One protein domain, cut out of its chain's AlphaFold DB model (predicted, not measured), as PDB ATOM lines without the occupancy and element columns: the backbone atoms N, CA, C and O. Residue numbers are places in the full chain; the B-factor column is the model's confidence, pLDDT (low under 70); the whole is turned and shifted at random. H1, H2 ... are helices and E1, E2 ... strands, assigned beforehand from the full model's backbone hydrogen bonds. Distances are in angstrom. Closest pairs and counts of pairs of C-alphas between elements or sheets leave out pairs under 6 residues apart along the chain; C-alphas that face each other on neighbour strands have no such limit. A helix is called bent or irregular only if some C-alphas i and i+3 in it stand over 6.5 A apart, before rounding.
ATOM      1  N   THR A 207      46.840  -1.464  28.359       95.88
ATOM      2  CA  THR A 207      47.751  -0.306  28.327       95.88
ATOM      3  C   THR A 207      47.179   0.881  29.103       95.88
ATOM      4  O   THR A 207      47.888   1.481  29.906       95.88
ATOM      5  N   LEU A 208      45.885   1.168  28.935       96.50
ATOM      6  CA  LEU A 208      45.177   2.209  29.685       96.50
ATOM      7  C   LEU A 208      45.019   1.822  31.159       96.50
ATOM      8  O   LEU A 208      45.157   2.671  32.033       96.50
ATOM      9  N   GLN A 209      44.797   0.531  31.440       96.44
ATOM     10  CA  GLN A 209      44.773   0.020  32.812       96.44
ATOM     11  C   GLN A 209      46.123   0.248  33.502       96.44
ATOM     12  O   GLN A 209      46.157   0.802  34.594       96.44
ATOM     13  N   ALA A 210      47.226  -0.131  32.852       94.44
ATOM     14  CA  ALA A 210      48.571   0.036  33.397       94.44
ATOM     15  C   ALA A 210      48.919   1.517  33.614       94.44
ATOM     16  O   ALA A 210      49.468   1.869  34.654       94.44
ATOM     17  N   SER A 211      48.537   2.392  32.677       95.56
ATOM     18  CA  SER A 211      48.688   3.844  32.841       95.56
ATOM     19  C   SER A 211      47.935   4.364  34.071       95.56
ATOM     20  O   SER A 211      48.488   5.105  34.883       95.56
ATOM     21  N   ALA A 212      46.684   3.940  34.261       96.94
ATOM     22  CA  ALA A 212      45.897   4.327  35.426       96.94
ATOM     23  C   ALA A 212      46.479   3.783  36.744       96.94
ATOM     24  O   ALA A 212      46.494   4.494  37.749       96.94
ATOM     25  N   GLU A 213      46.981   2.545  36.745       95.19
ATOM     26  CA  GLU A 213      47.663   1.942  37.895       95.19
ATOM     27  C   GLU A 213      48.935   2.719  38.274       95.19
ATOM     28  O   GLU A 213      49.166   2.948  39.461       95.19
ATOM     29  N   GLU A 214      49.717   3.197  37.298       93.12
ATOM     30  CA  GLU A 214      50.876   4.064  37.555       93.12
ATOM     31  C   GLU A 214      50.476   5.429  38.116       93.12
ATOM     32  O   GLU A 214      51.045   5.862  39.116       93.12
ATOM     33  N   GLN A 215      49.451   6.079  37.555       96.31
ATOM     34  CA  GLN A 215      48.965   7.358  38.083       96.31
ATOM     35  C   GLN A 215      48.489   7.228  39.542       96.31
ATOM     36  O   GLN A 215      48.769   8.098  40.368       96.31
ATOM     37  N   ILE A 216      47.788   6.138  39.881       95.56
ATOM     38  CA  ILE A 216      47.369   5.838  41.260       95.56
ATOM     39  C   ILE A 216      48.591   5.616  42.156       95.56
ATOM     40  O   ILE A 216      48.661   6.162  43.258       95.56
ATOM     41  N   ALA A 217      49.554   4.822  41.693       92.06
ATOM     42  CA  ALA A 217      50.769   4.516  42.432       92.06
ATOM     43  C   ALA A 217      51.596   5.769  42.738       92.06
ATOM     44  O   ALA A 217      51.980   5.973  43.890       92.06
ATOM     45  N   ASP A 218      51.781   6.649  41.756       93.62
ATOM     46  CA  ASP A 218      52.480   7.925  41.921       93.62
ATOM     47  C   ASP A 218      51.725   8.861  42.870       93.62
ATOM     48  O   ASP A 218      52.326   9.514  43.726       93.62
ATOM     49  N   LYS A 219      50.389   8.895  42.772       95.00
ATOM     50  CA  LYS A 219      49.534   9.704  43.648       95.00
ATOM     51  C   LYS A 219      49.633   9.282  45.115       95.00
ATOM     52  O   LYS A 219      49.589  10.142  45.996       95.00
ATOM     53  N   VAL A 220      49.720   7.978  45.374       93.56
ATOM     54  CA  VAL A 220      49.752   7.400  46.728       93.56
ATOM     55  C   VAL A 220      51.182   7.259  47.261       93.56
ATOM     56  O   VAL A 220      51.385   7.262  48.474       93.56
ATOM     57  N   GLY A 221      52.180   7.180  46.380       91.56
ATOM     58  CA  GLY A 221      53.572   6.914  46.736       91.56
ATOM     59  C   GLY A 221      53.852   5.433  47.004       91.56
ATOM     60  O   GLY A 221      54.649   5.114  47.886       91.56
ATOM     61  N   CYS A 222      53.196   4.525  46.273       83.19
ATOM     62  CA  CYS A 222      53.393   3.076  46.389       83.19
ATOM     63  C   CYS A 222      53.888   2.462  45.065       83.19
ATOM     64  O   CYS A 222      53.819   3.101  44.020       83.19
ATOM     65  N   PRO A 223      54.376   1.210  45.050       82.62
ATOM     66  CA  PRO A 223      54.670   0.516  43.797       82.62
ATOM     67  C   PRO A 223      53.398   0.253  42.973       82.62
ATOM     68  O   PRO A 223      52.380  -0.140  43.539       82.62
ATOM     69  N   ALA A 224      53.469   0.346  41.639       80.50
ATOM     70  CA  ALA A 224      52.342   0.032  40.741       80.50
ATOM     71  C   ALA A 224      51.772  -1.382  40.955       80.50
ATOM     72  O   ALA A 224      50.565  -1.580  40.932       80.50
ATOM     73  N   ALA A 225      52.624  -2.356  41.296       79.81
ATOM     74  CA  ALA A 225      52.206  -3.724  41.610       79.81
ATOM     75  C   ALA A 225      51.343  -3.857  42.883       79.81
ATOM     76  O   ALA A 225      50.784  -4.926  43.136       79.81
ATOM     77  N   ALA A 226      51.272  -2.811  43.712       81.94
ATOM     78  CA  ALA A 226      50.382  -2.752  44.865       81.94
ATOM     79  C   ALA A 226      48.976  -2.246  44.507       81.94
ATOM     80  O   ALA A 226      48.086  -2.307  45.358       81.94
ATOM     81  N   VAL A 227      48.780  -1.764  43.276       90.69
ATOM     82  CA  VAL A 227      47.483  -1.382  42.723       90.69
ATOM     83  C   VAL A 227      46.901  -2.584  41.980       90.69
ATOM     84  O   VAL A 227      47.606  -3.289  41.263       90.69
ATOM     85  N   SER A 228      45.619  -2.873  42.184       91.25
ATOM     86  CA  SER A 228      44.947  -3.972  41.484       91.25
ATOM     87  C   SER A 228      43.471  -3.684  41.257       91.25
ATOM     88  O   SER A 228      42.894  -2.842  41.944       91.25
ATOM     89  N   LYS A 229      42.851  -4.419  40.322       93.88
ATOM     90  CA  LYS A 229      41.419  -4.328  39.975       93.88
ATOM     91  C   LYS A 229      40.971  -2.938  39.498       93.88
ATOM     92  O   LYS A 229      39.818  -2.560  39.695       93.88
ATOM     93  N   VAL A 230      41.872  -2.198  38.856       96.12
ATOM     94  CA  VAL A 230      41.503  -1.040  38.035       96.12
ATOM     95  C   VAL A 230      40.873  -1.561  36.750       96.12
ATOM     96  O   VAL A 230      41.391  -2.493  36.133       96.12
ATOM     97  N   VAL A 231      39.738  -0.990  36.360       96.88
ATOM     98  CA  VAL A 231      38.966  -1.454  35.206       96.88
ATOM     99  C   VAL A 231      38.904  -0.365  34.149       96.88
ATOM    100  O   VAL A 231      38.616   0.787  34.450       96.88
ATOM    101  N   VAL A 232      39.140  -0.745  32.895       96.50
ATOM    102  CA  VAL A 232      38.908   0.108  31.729       96.50
ATOM    103  C   VAL A 232      37.628  -0.352  31.052       96.50
ATOM    104  O   VAL A 232      37.584  -1.431  30.451       96.50
ATOM    105  N   TRP A 233      36.596   0.477  31.135       96.00
ATOM    106  CA  TRP A 233      35.362   0.320  30.382       96.00
ATOM    107  C   TRP A 233      35.484   1.067  29.053       96.00
ATOM    108  O   TRP A 233      35.830   2.249  29.027       96.00
ATOM    109  N   GLY A 234      35.239   0.351  27.954       93.56
ATOM    110  CA  GLY A 234      35.415   0.867  26.598       93.56
ATOM    111  C   GLY A 234      36.844   1.362  26.324       93.56
ATOM    112  O   GLY A 234      37.788   0.582  26.409       93.56
ATOM    113  N   ASP A 235      37.009   2.612  25.908       88.62
ATOM    114  CA  ASP A 235      38.307   3.200  25.540       88.62
ATOM    115  C   ASP A 235      38.788   4.307  26.485       88.62
ATOM    116  O   ASP A 235      39.917   4.768  26.346       88.62
ATOM    117  N   SER A 236      37.953   4.743  27.431       90.25
ATOM    118  CA  SER A 236      38.249   5.959  28.200       90.25
ATOM    119  C   SER A 236      37.684   6.002  29.620       90.25
ATOM    120  O   SER A 236      38.084   6.870  30.395       90.25
ATOM    121  N   ALA A 237      36.793   5.083  30.012       94.38
ATOM    122  CA  ALA A 237      36.224   5.099  31.360       94.38
ATOM    123  C   ALA A 237      37.077   4.254  32.312       94.38
ATOM    124  O   ALA A 237      36.986   3.025  32.316       94.38
ATOM    125  N   ILE A 238      37.894   4.925  33.126       95.38
ATOM    126  CA  ILE A 238      38.670   4.278  34.182       95.38
ATOM    127  C   ILE A 238      37.830   4.187  35.455       95.38
ATOM    128  O   ILE A 238      37.411   5.196  36.018       95.38
ATOM    129  N   ASP A 239      37.600   2.964  35.916       95.44
ATOM    130  CA  ASP A 239      36.822   2.656  37.105       95.44
ATOM    131  C   ASP A 239      37.720   2.078  38.205       95.44
ATOM    132  O   ASP A 239      38.405   1.065  38.036       95.44
ATOM    133  N   VAL A 240      37.701   2.754  39.353       95.06
ATOM    134  CA  VAL A 240      38.464   2.412  40.560       95.06
ATOM    135  C   VAL A 240      37.567   1.924  41.702       95.06
ATOM    136  O   VAL A 240      38.056   1.681  42.804       95.06
ATOM    137  N   SER A 241      36.261   1.752  41.465       92.75
ATOM    138  CA  SER A 241      35.284   1.332  42.482       92.75
ATOM    139  C   SER A 241      35.626  -0.019  43.115       92.75
ATOM    140  O   SER A 241      35.434  -0.222  44.313       92.75
ATOM    141  N   SER A 242      36.177  -0.931  42.311       93.38
ATOM    142  CA  SER A 242      36.610  -2.268  42.726       93.38
ATOM    143  C   SER A 242      38.117  -2.363  42.976       93.38
ATOM    144  O   SER A 242      38.604  -3.431  43.362       93.38
ATOM    145  N   ALA A 243      38.850  -1.270  42.748       94.81
ATOM    146  CA  ALA A 243      40.299  -1.245  42.828       94.81
ATOM    147  C   ALA A 243      40.788  -1.257  44.278       94.81
ATOM    148  O   ALA A 243      40.123  -0.770  45.200       94.81
ATOM    149  N   THR A 244      41.987  -1.796  44.482       94.62
ATOM    150  CA  THR A 244      42.682  -1.749  45.767       94.62
ATOM    151  C   THR A 244      44.092  -1.205  45.611       94.62
ATOM    152  O   THR A 244      44.735  -1.427  44.588       94.62
ATOM    153  N   VAL A 245      44.568  -0.508  46.642       93.94
ATOM    154  CA  VAL A 245      45.934   0.010  46.764       93.94
ATOM    155  C   VAL A 245      46.499  -0.491  48.085       93.94
ATOM    156  O   VAL A 245      45.930  -0.223  49.144       93.94
ATOM    157  N   GLU A 246      47.559  -1.299  48.032       90.94
ATOM    158  CA  GLU A 246      48.140  -1.971  49.209       90.94
ATOM    159  C   GLU A 246      47.095  -2.753  50.036       90.94
ATOM    160  O   GLU A 246      47.145  -2.827  51.264       90.94
ATOM    161  N   GLY A 247      46.102  -3.332  49.352       90.56
ATOM    162  CA  GLY A 247      45.013  -4.092  49.971       90.56
ATOM    163  C   GLY A 247      43.885  -3.252  50.585       90.56
ATOM    164  O   GLY A 247      42.930  -3.836  51.092       90.56
ATOM    165  N   LYS A 248      43.949  -1.916  50.519       95.00
ATOM    166  CA  LYS A 248      42.862  -1.004  50.919       95.00
ATOM    167  C   LYS A 248      42.018  -0.616  49.713       95.00
ATOM    168  O   LYS A 248      42.532  -0.591  48.600       95.00
ATOM    169  N   TRP A 249      40.746  -0.288  49.916       95.62
ATOM    170  CA  TRP A 249      39.873   0.167  48.833       95.62
ATOM    171  C   TRP A 249      40.386   1.475  48.227       95.62
ATOM    172  O   TRP A 249      40.600   2.453  48.943       95.62
ATOM    173  N   ALA A 250      40.562   1.510  46.904       94.31
ATOM    174  CA  ALA A 250      41.105   2.681  46.220       94.31
ATOM    175  C   ALA A 250      40.224   3.920  46.430       94.31
ATOM    176  O   ALA A 250      40.746   5.009  46.630       94.31
ATOM    177  N   VAL A 251      38.899   3.757  46.485       93.06
ATOM    178  CA  VAL A 251      37.959   4.861  46.751       93.06
ATOM    179  C   VAL A 251      38.211   5.566  48.091       93.06
ATOM    180  O   VAL A 251      38.058   6.783  48.177       93.06
ATOM    181  N   GLU A 252      38.654   4.835  49.119       93.75
ATOM    182  CA  GLU A 252      38.994   5.404  50.429       93.75
ATOM    183  C   GLU A 252      40.336   6.143  50.385       93.75
ATOM    184  O   GLU A 252      40.490   7.203  50.991       93.75
ATOM    185  N   VAL A 253      41.303   5.583  49.653       94.62
ATOM    186  CA  VAL A 253      42.663   6.125  49.534       94.62
ATOM    187  C   VAL A 253      42.694   7.371  48.643       94.62
ATOM    188  O   VAL A 253      43.400   8.327  48.950       94.62
ATOM    189  N   LEU A 254      41.922   7.379  47.554       94.81
ATOM    190  CA  LEU A 254      41.949   8.431  46.535       94.81
ATOM    191  C   LEU A 254      41.020   9.612  46.844       94.81
ATOM    192  O   LEU A 254      41.200  10.681  46.266       94.81
ATOM    193  N   GLN A 255      40.047   9.447  47.749       92.38
ATOM    194  CA  GLN A 255      39.173  10.525  48.242       92.38
ATOM    195  C   GLN A 255      38.538  11.380  47.124       92.38
ATOM    196  O   GLN A 255      38.490  12.606  47.204       92.38
ATOM    197  N   GLY A 256      38.054  10.725  46.063       89.06
ATOM    198  CA  GLY A 256      37.400  11.378  44.922       89.06
ATOM    199  C   GLY A 256      38.334  11.799  43.784       89.06
ATOM    200  O   GLY A 256      37.848  12.244  42.748       89.06
ATOM    201  N   TRP A 257      39.651  11.635  43.927       95.31
ATOM    202  CA  TRP A 257      40.568  11.723  42.790       95.31
ATOM    203  C   TRP A 257      40.421  10.488  41.889       95.31
ATOM    204  O   TRP A 257      40.268   9.370  42.384       95.31
ATOM    205  N   ALA A 258      40.501  10.684  40.573       91.12
ATOM    206  CA  ALA A 258      40.438   9.615  39.584       91.12
ATOM    207  C   ALA A 258      41.588   9.755  38.572       91.12
ATOM    208  O   ALA A 258      41.907  10.881  38.185       91.12
ATOM    209  N   PRO A 259      42.202   8.638  38.145       95.12
ATOM    210  CA  PRO A 259      43.169   8.640  37.054       95.12
ATOM    211  C   PRO A 259      42.485   8.908  35.707       95.12
ATOM    212  O   PRO A 259      41.305   8.611  35.514       95.12
ATOM    213  N   GLU A 260      43.257   9.415  34.753       93.25
ATOM    214  CA  GLU A 260      42.798   9.665  33.386       93.25
ATOM    215  C   GLU A 260      43.192   8.517  32.447       93.25
ATOM    216  O   GLU A 260      44.231   7.874  32.620       93.25
ATOM    217  N   ALA A 261      42.388   8.276  31.409       92.81
ATOM    218  CA  ALA A 261      42.730   7.337  30.345       92.81
ATOM    219  C   ALA A 261      43.782   7.954  29.410       92.81
ATOM    220  O   ALA A 261      43.453   8.654  28.452       92.81
ATOM    221  N   THR A 262      45.055   7.704  29.704       94.38
ATOM    222  CA  THR A 262      46.191   8.237  28.943       94.38
ATOM    223  C   THR A 262      47.064   7.111  28.404       94.38
ATOM    224  O   THR A 262      47.214   6.062  29.036       94.38
ATOM    225  N   GLU A 263      47.645   7.324  27.223       91.06
ATOM    226  CA  GLU A 263      48.574   6.361  26.635       91.06
ATOM    227  C   GLU A 263      49.850   6.294  27.499       91.06
ATOM    228  O   GLU A 263      50.438   7.340  27.796       91.06
ATOM    229  N   PRO A 264      50.285   5.096  27.927       91.50
ATOM    230  CA  PRO A 264      51.458   4.957  28.780       91.50
ATOM    231  C   PRO A 264      52.765   5.208  28.015       91.50
ATOM    232  O   PRO A 264      52.807   5.223  26.782       91.50
ATOM    233  N   SER A 265      53.871   5.309  28.759       89.12
ATOM    234  CA  SER A 265      55.213   5.227  28.170       89.12
ATOM    235  C   SER A 265      55.410   3.914  27.396       89.12
ATOM    236  O   SER A 265      54.726   2.920  27.659       89.12
ATOM    237  N   ALA A 266      56.377   3.887  26.471       85.81
ATOM    238  CA  ALA A 266      56.695   2.689  25.690       85.81
ATOM    239  C   ALA A 266      56.914   1.459  26.589       85.81
ATOM    240  O   ALA A 266      56.284   0.428  26.356       85.81
ATOM    241  N   ALA A 267      57.678   1.610  27.678       83.19
ATOM    242  CA  ALA A 267      58.047   0.497  28.554       83.19
ATOM    243  C   ALA A 267      56.835  -0.114  29.259       83.19
ATOM    244  O   ALA A 267      56.696  -1.335  29.362       83.19
ATOM    245  N   VAL A 268      55.929   0.745  29.714       85.44
ATOM    246  CA  VAL A 268      54.717   0.352  30.438       85.44
ATOM    247  C   VAL A 268      53.690  -0.222  29.472       85.44
ATOM    248  O   VAL A 268      53.059  -1.239  29.757       85.44
ATOM    249  N   GLY A 269      53.574   0.365  28.280       90.56
ATOM    250  CA  GLY A 269      52.742  -0.176  27.215       90.56
ATOM    251  C   GLY A 269      53.221  -1.548  26.739       90.56
ATOM    252  O   GLY A 269      52.411  -2.466  26.617       90.56
ATOM    253  N   ALA A 270      54.529  -1.725  26.543       90.88
ATOM    254  CA  ALA A 270      55.134  -3.001  26.180       90.88
ATOM    255  C   ALA A 270      54.884  -4.058  27.261       90.88
ATOM    256  O   ALA A 270      54.571  -5.208  26.934       90.88
ATOM    257  N   ASP A 271      54.945  -3.674  28.544       89.25
ATOM    258  CA  ASP A 271      54.563  -4.578  29.624       89.25
ATOM    259  C   ASP A 271      53.103  -4.982  29.600       89.25
ATOM    260  O   ASP A 271      52.784  -6.175  29.680       89.25
ATOM    261  N   ALA A 272      52.221  -4.012  29.409       94.38
ATOM    262  CA  ALA A 272      50.805  -4.273  29.302       94.38
ATOM    263  C   ALA A 272      50.472  -5.195  28.120       94.38
ATOM    264  O   ALA A 272      49.679  -6.118  28.282       94.38
ATOM    265  N   ILE A 273      51.106  -5.002  26.962       96.88
ATOM    266  CA  ILE A 273      50.918  -5.837  25.767       96.88
ATOM    267  C   ILE A 273      51.369  -7.280  26.019       96.88
ATOM    268  O   ILE A 273      50.630  -8.228  25.741       96.88
ATOM    269  N   VAL A 274      52.578  -7.460  26.558       95.62
ATOM    270  CA  VAL A 274      53.136  -8.792  26.836       95.62
ATOM    271  C   VAL A 274      52.307  -9.516  27.886       95.62
ATOM    272  O   VAL A 274      51.997 -10.696  27.724       95.62
ATOM    273  N   SER A 275      51.897  -8.807  28.933       95.25
ATOM    274  CA  SER A 275      51.055  -9.364  29.984       95.25
ATOM    275  C   SER A 275      49.643  -9.690  29.491       95.25
ATOM    276  O   SER A 275      49.106 -10.726  29.864       95.25
ATOM    277  N   HIS A 276      49.064  -8.887  28.590       98.00
ATOM    278  CA  HIS A 276      47.782  -9.200  27.943       98.00
ATOM    279  C   HIS A 276      47.849 -10.545  27.212       98.00
ATOM    280  O   HIS A 276      47.000 -11.410  27.411       98.00
ATOM    281  N   MET A 277      48.887 -10.756  26.395       97.88
ATOM    282  CA  MET A 277      49.070 -12.035  25.699       97.88
ATOM    283  C   MET A 277      49.407 -13.187  26.637       97.88
ATOM    284  O   MET A 277      48.963 -14.311  26.404       97.88
ATOM    285  N   LYS A 278      50.169 -12.925  27.698       96.56
ATOM    286  CA  LYS A 278      50.449 -13.906  28.744       96.56
ATOM    287  C   LYS A 278      49.167 -14.375  29.420       96.56
ATOM    288  O   LYS A 278      48.980 -15.578  29.560       96.56
ATOM    289  N   ASP A 279      48.278 -13.453  29.781       97.19
ATOM    290  CA  ASP A 279      46.995 -13.779  30.397       97.19
ATOM    291  C   ASP A 279      46.142 -14.621  29.436       97.19
ATOM    292  O   ASP A 279      45.603 -15.651  29.836       97.19
ATOM    293  N   LEU A 280      46.096 -14.272  28.144       96.88
ATOM    294  CA  LEU A 280      45.412 -15.091  27.139       96.88
ATOM    295  C   LEU A 280      46.003 -16.496  27.011       96.88
ATOM    296  O   LEU A 280      45.249 -17.461  26.924       96.88
ATOM    297  N   ALA A 281      47.329 -16.626  26.983       96.62
ATOM    298  CA  ALA A 281      48.004 -17.892  26.710       96.62
ATOM    299  C   ALA A 281      48.094 -18.812  27.936       96.62
ATOM    300  O   ALA A 281      47.907 -20.020  27.809       96.62
ATOM    301  N   LEU A 282      48.381 -18.253  29.112       94.94
ATOM    302  CA  LEU A 282      48.699 -18.989  30.343       94.94
ATOM    303  C   LEU A 282      47.653 -18.813  31.450       94.94
ATOM    304  O   LEU A 282      47.687 -19.539  32.441       94.94
ATOM    305  N   GLY A 283      46.723 -17.875  31.279       94.81
ATOM    306  CA  GLY A 283      45.686 -17.553  32.247       94.81
ATOM    307  C   GLY A 283      46.091 -16.415  33.178       94.81
ATOM    308  O   GLY A 283      47.268 -16.205  33.469       94.81
ATOM    309  N   SER A 284      45.093 -15.692  33.689       92.31
ATOM    310  CA  SER A 284      45.306 -14.554  34.592       92.31
ATOM    311  C   SER A 284      45.347 -14.958  36.072       92.31
ATOM    312  O   SER A 284      45.423 -14.105  36.949       92.31
ATOM    313  N   ASN A 285      45.278 -16.258  36.388       90.44
ATOM    314  CA  ASN A 285      45.247 -16.783  37.765       90.44
ATOM    315  C   ASN A 285      44.145 -16.160  38.648       90.44
ATOM    316  O   ASN A 285      44.332 -15.963  39.848       90.44
ATOM    317  N   GLY A 286      42.993 -15.838  38.048       89.12
ATOM    318  CA  GLY A 286      41.854 -15.204  38.725       89.12
ATOM    319  C   GLY A 286      41.983 -13.688  38.902       89.12
ATOM    320  O   GLY A 286      41.061 -13.048  39.407       89.12
ATOM    321  N   GLU A 287      43.097 -13.103  38.473       91.62
ATOM    322  CA  GLU A 287      43.329 -11.664  38.522       91.62
ATOM    323  C   GLU A 287      42.588 -10.977  37.380       91.62
ATOM    324  O   GLU A 287      42.421 -11.541  36.291       91.62
ATOM    325  N   TRP A 288      42.112  -9.765  37.658       95.00
ATOM    326  CA  TRP A 288      41.311  -9.001  36.715       95.00
ATOM    327  C   TRP A 288      42.223  -8.243  35.763       95.00
ATOM    328  O   TRP A 288      43.201  -7.622  36.177       95.00
ATOM    329  N   THR A 289      41.855  -8.263  34.493       96.25
ATOM    330  CA  THR A 289      42.487  -7.461  33.454       96.25
ATOM    331  C   THR A 289      41.408  -6.891  32.551       96.25
ATOM    332  O   THR A 289      40.346  -7.487  32.375       96.25
ATOM    333  N   SER A 290      41.674  -5.729  31.978       97.50
ATOM    334  CA  SER A 290      40.788  -5.087  31.018       97.50
ATOM    335  C   SER A 290      41.134  -5.581  29.619       97.50
ATOM    336  O   SER A 290      42.289  -5.511  29.197       97.50
ATOM    337  N   MET A 291      40.139  -6.120  28.916       98.00
ATOM    338  CA  MET A 291      40.288  -6.560  27.531       98.00
ATOM    339  C   MET A 291      39.063  -6.162  26.719       98.00
ATOM    340  O   MET A 291      37.927  -6.350  27.156       98.00
ATOM    341  N   GLY A 292      39.298  -5.683  25.499       97.38
ATOM    342  CA  GLY A 292      38.263  -5.536  24.486       97.38
ATOM    343  C   GLY A 292      37.773  -6.903  24.023       97.38
ATOM    344  O   GLY A 292      38.537  -7.666  23.436       97.38
ATOM    345  N   VAL A 293      36.501  -7.206  24.244       97.12
ATOM    346  CA  VAL A 293      35.872  -8.465  23.819       97.12
ATOM    347  C   VAL A 293      34.548  -8.176  23.121       97.12
ATOM    348  O   VAL A 293      33.929  -7.141  23.374       97.12
ATOM    349  N   GLU A 294      34.102  -9.074  22.242       95.38
ATOM    350  CA  GLU A 294      32.813  -8.944  21.551       95.38
ATOM    351  C   GLU A 294      31.675  -8.853  22.570       95.38
ATOM    352  O   GLU A 294      31.510  -9.759  23.378       95.38
ATOM    353  N   ALA A 295      30.917  -7.759  22.576       94.25
ATOM    354  CA  ALA A 295      29.802  -7.533  23.482       94.25
ATOM    355  C   ALA A 295      28.728  -8.625  23.322       94.25
ATOM    356  O   ALA A 295      28.321  -8.955  22.207       94.25
ATOM    357  N   ASP A 296      28.268  -9.173  24.449       93.31
ATOM    358  CA  ASP A 296      27.343 -10.316  24.525       93.31
ATOM    359  C   ASP A 296      26.069 -10.008  25.341       93.31
ATOM    360  O   ASP A 296      25.360 -10.913  25.775       93.31
ATOM    361  N   GLY A 297      25.784  -8.727  25.578       91.88
ATOM    362  CA  GLY A 297      24.691  -8.253  26.426       91.88
ATOM    363  C   GLY A 297      25.061  -8.079  27.901       91.88
ATOM    364  O   GLY A 297      24.308  -7.433  28.635       91.88
ATOM    365  N   SER A 298      26.220  -8.579  28.344       92.81
ATOM    366  CA  SER A 298      26.704  -8.358  29.710       92.81
ATOM    367  C   SER A 298      26.807  -6.869  30.036       92.81
ATOM    368  O   SER A 298      27.140  -6.048  29.180       92.81
ATOM    369  N   TYR A 299      26.519  -6.525  31.293       92.94
ATOM    370  CA  TYR A 299      26.492  -5.142  31.792       92.94
ATOM    371  C   TYR A 299      25.534  -4.209  31.023       92.94
ATOM    372  O   TYR A 299      25.658  -2.993  31.117       92.94
ATOM    373  N   GLY A 300      24.587  -4.757  30.251       90.00
ATOM    374  CA  GLY A 300      23.654  -3.972  29.438       90.00
ATOM    375  C   GLY A 300      24.256  -3.413  28.144       90.00
ATOM    376  O   GLY A 300      23.626  -2.584  27.496       90.00
ATOM    377  N   LEU A 301      25.444  -3.869  27.730       86.94
ATOM    378  CA  LEU A 301      26.174  -3.305  26.588       86.94
ATOM    379  C   LEU A 301      25.615  -3.714  25.208       86.94
ATOM    380  O   LEU A 301      26.119  -3.264  24.189       86.94
ATOM    381  N   GLY A 302      24.561  -4.527  25.113       89.62
ATOM    382  CA  GLY A 302      24.094  -5.040  23.816       89.62
ATOM    383  C   GLY A 302      25.136  -5.947  23.141       89.62
ATOM    384  O   GLY A 302      25.962  -6.551  23.825       89.62
ATOM    385  N   SER A 303      25.092  -6.079  21.812       91.75
ATOM    386  CA  SER A 303      25.942  -7.023  21.065       91.75
ATOM    387  C   SER A 303      26.397  -6.498  19.702       91.75
ATOM    388  O   SER A 303      25.791  -5.574  19.163       91.75
ATOM    389  N   GLY A 304      27.409  -7.141  19.108       88.06
ATOM    390  CA  GLY A 304      27.833  -6.904  17.717       88.06
ATOM    391  C   GLY A 304      28.990  -5.919  17.532       88.06
ATOM    392  O   GLY A 304      29.280  -5.514  16.411       88.06
ATOM    393  N   PHE A 305      29.663  -5.536  18.614       91.00
ATOM    394  CA  PHE A 305      30.851  -4.682  18.602       91.00
ATOM    395  C   PHE A 305      31.797  -5.118  19.725       91.00
ATOM    396  O   PHE A 305      31.410  -5.894  20.597       91.00
ATOM    397  N   PHE A 306      33.042  -4.647  19.717       95.12
ATOM    398  CA  PHE A 306      33.997  -4.927  20.792       95.12
ATOM    399  C   PHE A 306      33.930  -3.840  21.863       95.12
ATOM    400  O   PHE A 306      33.925  -2.654  21.539       95.12
ATOM    401  N   TYR A 307      33.924  -4.247  23.131       96.94
ATOM    402  CA  TYR A 307      33.917  -3.339  24.276       96.94
ATOM    403  C   TYR A 307      34.839  -3.849  25.384       96.94
ATOM    404  O   TYR A 307      34.860  -5.048  25.673       96.94
ATOM    405  N   SER A 308      35.605  -2.948  26.000       97.38
ATOM    406  CA  SER A 308      36.507  -3.285  27.094       97.38
ATOM    407  C   SER A 308      35.713  -3.453  28.364       97.38
ATOM    408  O   SER A 308      34.909  -2.596  28.727       97.38
ATOM    409  N   VAL A 309      35.937  -4.579  29.019       97.50
ATOM    410  CA  VAL A 309      35.318  -4.933  30.289       97.50
ATOM    411  C   VAL A 309      36.363  -5.646  31.150       97.50
ATOM    412  O   VAL A 309      37.370  -6.129  30.618       97.50
ATOM    413  N   PRO A 310      36.129  -5.776  32.462       97.62
ATOM    414  CA  PRO A 310      36.982  -6.597  33.301       97.62
ATOM    415  C   PRO A 310      36.743  -8.075  32.997       97.62
ATOM    416  O   PRO A 310      35.604  -8.564  32.960       97.62
ATOM    417  N   VAL A 311      37.843  -8.787  32.785       98.00
ATOM    418  CA  VAL A 311      37.862 -10.212  32.472       98.00
ATOM    419  C   VAL A 311      38.906 -10.953  33.305       98.00
ATOM    420  O   VAL A 311      39.825 -10.367  33.876       98.00
ATOM    421  N   THR A 312      38.763 -12.271  33.333       97.19
ATOM    422  CA  THR A 312      39.792 -13.227  33.741       97.19
ATOM    423  C   THR A 312      40.049 -14.191  32.585       97.19
ATOM    424  O   THR A 312      39.160 -14.455  31.771       97.19
ATOM    425  N   CYS A 313      41.263 -14.723  32.495       95.56
ATOM    426  CA  CYS A 313      41.649 -15.630  31.419       95.56
ATOM    427  C   CYS A 313      41.963 -17.018  31.973       95.56
ATOM    428  O   CYS A 313      42.644 -17.152  32.989       95.56
ATOM    429  N   SER A 314      41.483 -18.048  31.277       92.50
ATOM    430  CA  SER A 314      41.699 -19.455  31.638       92.50
ATOM    431  C   SER A 314      43.023 -20.036  31.121       92.50
ATOM    432  O   SER A 314      43.462 -21.058  31.636       92.50
ATOM    433  N   GLY A 315      43.668 -19.376  30.150       90.94
ATOM    434  CA  GLY A 315      44.918 -19.821  29.522       90.94
ATOM    435  C   GLY A 315      44.680 -20.744  28.330       90.94
ATOM    436  O   GLY A 315      44.454 -21.939  28.484       90.94
ATOM    437  N   GLY A 316      44.675 -20.175  27.123       86.06
ATOM    438  CA  GLY A 316      44.349 -20.867  25.871       86.06
ATOM    439  C   GLY A 316      42.865 -21.224  25.710       86.06
ATOM    440  O   GLY A 316      42.488 -21.833  24.712       86.06
ATOM    441  N   GLY A 317      42.033 -20.860  26.689       82.75
ATOM    442  CA  GLY A 317      40.590 -21.074  26.713       82.75
ATOM    443  C   GLY A 317      39.790 -19.765  26.666       82.75
ATOM    444  O   GLY A 317      40.335 -18.710  26.333       82.75
ATOM    445  N   PRO A 318      38.487 -19.802  26.997       86.06
ATOM    446  CA  PRO A 318      37.631 -18.626  26.922       86.06
ATOM    447  C   PRO A 318      38.086 -17.517  27.880       86.06
ATOM    448  O   PRO A 318      38.558 -17.776  28.995       86.06
ATOM    449  N   VAL A 319      37.889 -16.278  27.431       95.19
ATOM    450  CA  VAL A 319      37.991 -15.064  28.246       95.19
ATOM    451  C   VAL A 319      36.672 -14.889  28.997       95.19
ATOM    452  O   VAL A 319      35.606 -14.854  28.385       95.19
ATOM    453  N   LEU A 320      36.733 -14.817  30.325       95.94
ATOM    454  CA  LEU A 320      35.564 -14.833  31.202       95.94
ATOM    455  C   LEU A 320      35.327 -13.450  31.798       95.94
ATOM    456  O   LEU A 320      36.199 -12.909  32.475       95.94
ATOM    457  N   ARG A 321      34.138 -12.887  31.588       96.75
ATOM    458  CA  ARG A 321      33.745 -11.595  32.167       96.75
ATOM    459  C   ARG A 321      33.558 -11.692  33.676       96.75
ATOM    460  O   ARG A 321      33.090 -12.704  34.196       96.75
ATOM    461  N   VAL A 322      33.874 -10.607  34.371       96.31
ATOM    462  CA  VAL A 322      33.738 -10.507  35.824       96.31
ATOM    463  C   VAL A 322      32.344 -10.006  36.228       96.31
ATOM    464  O   VAL A 322      32.013  -8.838  36.082       96.31
ATOM    465  N   GLY A 323      31.512 -10.870  36.809       92.25
ATOM    466  CA  GLY A 323      30.199 -10.465  37.327       92.25
ATOM    467  C   GLY A 323      30.252  -9.689  38.654       92.25
ATOM    468  O   GLY A 323      31.246  -9.721  39.375       92.25
ATOM    469  N   GLY A 324      29.130  -9.053  39.012       87.19
ATOM    470  CA  GLY A 324      28.912  -8.492  40.355       87.19
ATOM    471  C   GLY A 324      29.602  -7.155  40.637       87.19
ATOM    472  O   GLY A 324      29.799  -6.816  41.801       87.19
ATOM    473  N   ILE A 325      29.969  -6.403  39.598       89.69
ATOM    474  CA  ILE A 325      30.596  -5.085  39.741       89.69
ATOM    475  C   ILE A 325      29.508  -4.017  39.911       89.69
ATOM    476  O   ILE A 325      28.607  -3.946  39.069       89.69
ATOM    477  N   PRO A 326      29.551  -3.193  40.974       86.75
ATOM    478  CA  PRO A 326      28.629  -2.074  41.133       86.75
ATOM    479  C   PRO A 326      28.854  -1.024  40.041       86.75
ATOM    480  O   PRO A 326      29.952  -0.495  39.912       86.75
ATOM    481  N   ILE A 327      27.807  -0.690  39.283       90.94
ATOM    482  CA  ILE A 327      27.856   0.355  38.253       90.94
ATOM    483  C   ILE A 327      27.091   1.575  38.773       90.94
ATOM    484  O   ILE A 327      25.880   1.501  38.987       90.94
ATOM    485  N   THR A 328      27.792   2.689  39.005       90.44
ATOM    486  CA  THR A 328      27.158   3.956  39.411       90.44
ATOM    487  C   THR A 328      26.473   4.633  38.223       90.44
ATOM    488  O   THR A 328      26.706   4.269  37.071       90.44
ATOM    489  N   ALA A 329      25.630   5.636  38.479       91.44
ATOM    490  CA  ALA A 329      24.962   6.374  37.407       91.44
ATOM    491  C   ALA A 329      25.967   7.103  36.494       91.44
ATOM    492  O   ALA A 329      25.801   7.120  35.275       91.44
ATOM    493  N   GLU A 330      27.034   7.652  37.073       90.00
ATOM    494  CA  GLU A 330      28.108   8.337  36.352       90.00
ATOM    495  C   GLU A 330      28.870   7.355  35.459       90.00
ATOM    496  O   GLU A 330      29.075   7.629  34.274       90.00
ATOM    497  N   LEU A 331      29.221   6.180  35.998       92.12
ATOM    498  CA  LEU A 331      29.894   5.134  35.236       92.12
ATOM    499  C   LEU A 331      28.994   4.601  34.114       92.12
ATOM    500  O   LEU A 331      29.440   4.504  32.975       92.12
ATOM    501  N   ALA A 332      27.719   4.329  34.399       92.75
ATOM    502  CA  ALA A 332      26.752   3.896  33.392       92.75
ATOM    503  C   ALA A 332      26.613   4.922  32.254       92.75
ATOM    504  O   ALA A 332      26.588   4.546  31.083       92.75
ATOM    505  N   SER A 333      26.574   6.219  32.579       92.75
ATOM    506  CA  SER A 333      26.514   7.285  31.574       92.75
ATOM    507  C   SER A 333      27.780   7.339  30.713       92.75
ATOM    508  O   SER A 333      27.679   7.536  29.501       92.75
ATOM    509  N   ALA A 334      28.963   7.156  31.309       92.12
ATOM    510  CA  ALA A 334      30.224   7.106  30.570       92.12
ATOM    511  C   ALA A 334      30.299   5.864  29.665       92.12
ATOM    512  O   ALA A 334      30.701   5.962  28.504       92.12
ATOM    513  N   MET A 335      29.845   4.715  30.175       94.06
ATOM    514  CA  MET A 335      29.774   3.468  29.419       94.06
ATOM    515  C   MET A 335      28.857   3.601  28.201       94.06
ATOM    516  O   MET A 335      29.251   3.236  27.093       94.06
ATOM    517  N   GLU A 336      27.663   4.173  28.383       91.56
ATOM    518  CA  GLU A 336      26.682   4.363  27.311       91.56
ATOM    519  C   GLU A 336      27.180   5.322  26.223       91.56
ATOM    520  O   GLU A 336      27.036   5.033  25.034       91.56
ATOM    521  N   ALA A 337      27.821   6.432  26.605       90.75
ATOM    522  CA  ALA A 337      28.387   7.380  25.643       90.75
ATOM    523  C   ALA A 337      29.400   6.703  24.703       90.75
ATOM    524  O   ALA A 337      29.356   6.898  23.485       90.75
ATOM    525  N   GLN A 338      30.267   5.850  25.255       90.12
ATOM    526  CA  GLN A 338      31.243   5.084  24.476       90.12
ATOM    527  C   GLN A 338      30.584   3.967  23.666       90.12
ATOM    528  O   GLN A 338      30.947   3.742  22.513       90.12
ATOM    529  N   ARG A 339      29.578   3.290  24.232       88.25
ATOM    530  CA  ARG A 339      28.809   2.254  23.535       88.25
ATOM    531  C   ARG A 339      28.215   2.791  22.233       88.25
ATOM    532  O   ARG A 339      28.374   2.165  21.192       88.25
ATOM    533  N   VAL A 340      27.587   3.968  22.280       86.06
ATOM    534  CA  VAL A 340      26.986   4.630  21.109       86.06
ATOM    535  C   VAL A 340      28.035   5.028  20.068       86.06
ATOM    536  O   VAL A 340      27.741   5.015  18.872       86.06
ATOM    537  N   ALA A 341      29.245   5.396  20.496       83.12
ATOM    538  CA  ALA A 341      30.340   5.711  19.585       83.12
ATOM    539  C   ALA A 341      30.873   4.458  18.869       83.12
ATOM    540  O   ALA A 341      31.118   4.512  17.668       83.12
ATOM    541  N   LEU A 342      30.997   3.338  19.588       78.31
ATOM    542  CA  LEU A 342      31.556   2.076  19.085       78.31
ATOM    543  C   LEU A 342      30.552   1.205  18.319       78.31
ATOM    544  O   LEU A 342      30.966   0.334  17.561       78.31
ATOM    545  N   SER A 343      29.247   1.404  18.523       74.62
ATOM    546  CA  SER A 343      28.195   0.661  17.816       74.62
ATOM    547  C   SER A 343      27.868   1.210  16.419       74.62
ATOM    548  O   SER A 343      26.959   0.691  15.774       74.62
ATOM    549  N   LYS A 344      28.521   2.298  15.998       64.56
ATOM    550  CA  LYS A 344      28.373   2.908  14.668       64.56
ATOM    551  C   LYS A 344      29.357   2.293  13.683       64.56
ATOM    552  O   LYS A 344      28.940   2.109  12.521       64.56
TER     553      LYS A 344
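What this domain is: This is residues 207 to 344 of the 344 residues of the protein "Hypothetical protein" of Phaeocystis antarctica (UniProt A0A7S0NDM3). A small hairpin of two short strands, E1 and E2, sits in the middle, with one side on the long, bent hairpin of E3 and E4 and with H1 and H4 on two opposite sides of it. H3 packs on the sheet of E3, E4 and E5, and H2 lies far from the middle near the end of H1. The printed part has 138 residues, with four named helices and five named strands in the order H1 E1 E2 H2 H3 E3 E4 E5 H4. Both sheets, E1 - E2 and E3 - E4 - E5, are antiparallel, and the class is mixed, helices and strands. The whole is compact, with a radius of gyration of the C-alphas of 14.4 A and spans of 41 by 35 by 28 A.

How they stand to each other: H1, residues 207 to 220, comes closest to E1, residues 231 to 233, at the C-alphas of Gln 209 and Val 232, 6.0 A apart. E1 and E2, residues 237 to 239, form a hairpin; N 233 and O 237 are 2.8 A apart, within hydrogen-bond range. H1 and H2, residues 250 to 254, only just touch, with 3 pairs of C-alphas within 8 A, made by residues 216 to 220 of H1 alone; the closest are those of Val 220 and Val 253, 7.7 A. H3, residues 266 to 282, touches H1 with its residues 268 to 273 alone, the closest C-alphas being those of Thr 207 and Ala 272, 5.1 A, at a steep tilt of 62 degrees, opposite ways. E3, residues 289 to 296, E4, residues 303 to 313, and E5, residues 319 to 321, form a meander, each strand the antiparallel neighbour of the one before. N 295 and O 305 of E3 and E4 are 2.8 A apart, and N 312 and O 320 of E4 and E5 are 2.8 A apart, both within hydrogen-bond range. The pairing is staggered: E4 bends by 85 degrees at residue 310, pairing with E3 over 303 to 311 and with E5 over 311 to 313. The C-alphas of Trp 233 in E1 and Ser 308 in E4 are the closest of those strands, 5.0 A. H3 is on this sheet, over E3 and E4; its closest C-alphas to E4 are those of Leu 280 and Cys 313, 5.7 A. H4, residues 329 to 342, only grazes this sheet with residues 335 to 342, and comes closest to E2 at Ala 334 and Ala 237, with C-alphas 6.4 A apart. In H1, H2, H3 and H4 every O i to N i+4 pair is within hydrogen-bond range.

Where its parts are: H1 begins at C-alpha 207 (47.751, -0.306, 28.327) and is 20.0 A long. H3 is 23.6 A long, E3 17.8 A and E4 20.7 A. H4 is 19.9 A long and ends at C-alpha 342 (31.556, 2.076, 19.085).

The domain as a whole: The two C-alphas farthest apart are those of Gly 221 and Gly 304, 41.2 A. The printed part has no cut and ends at the chain's last residue, 344. The link from H2 to H3, 11 residues, is long. The mean pLDDT of the printed part is 92.2, and residue 344 alone is under 70.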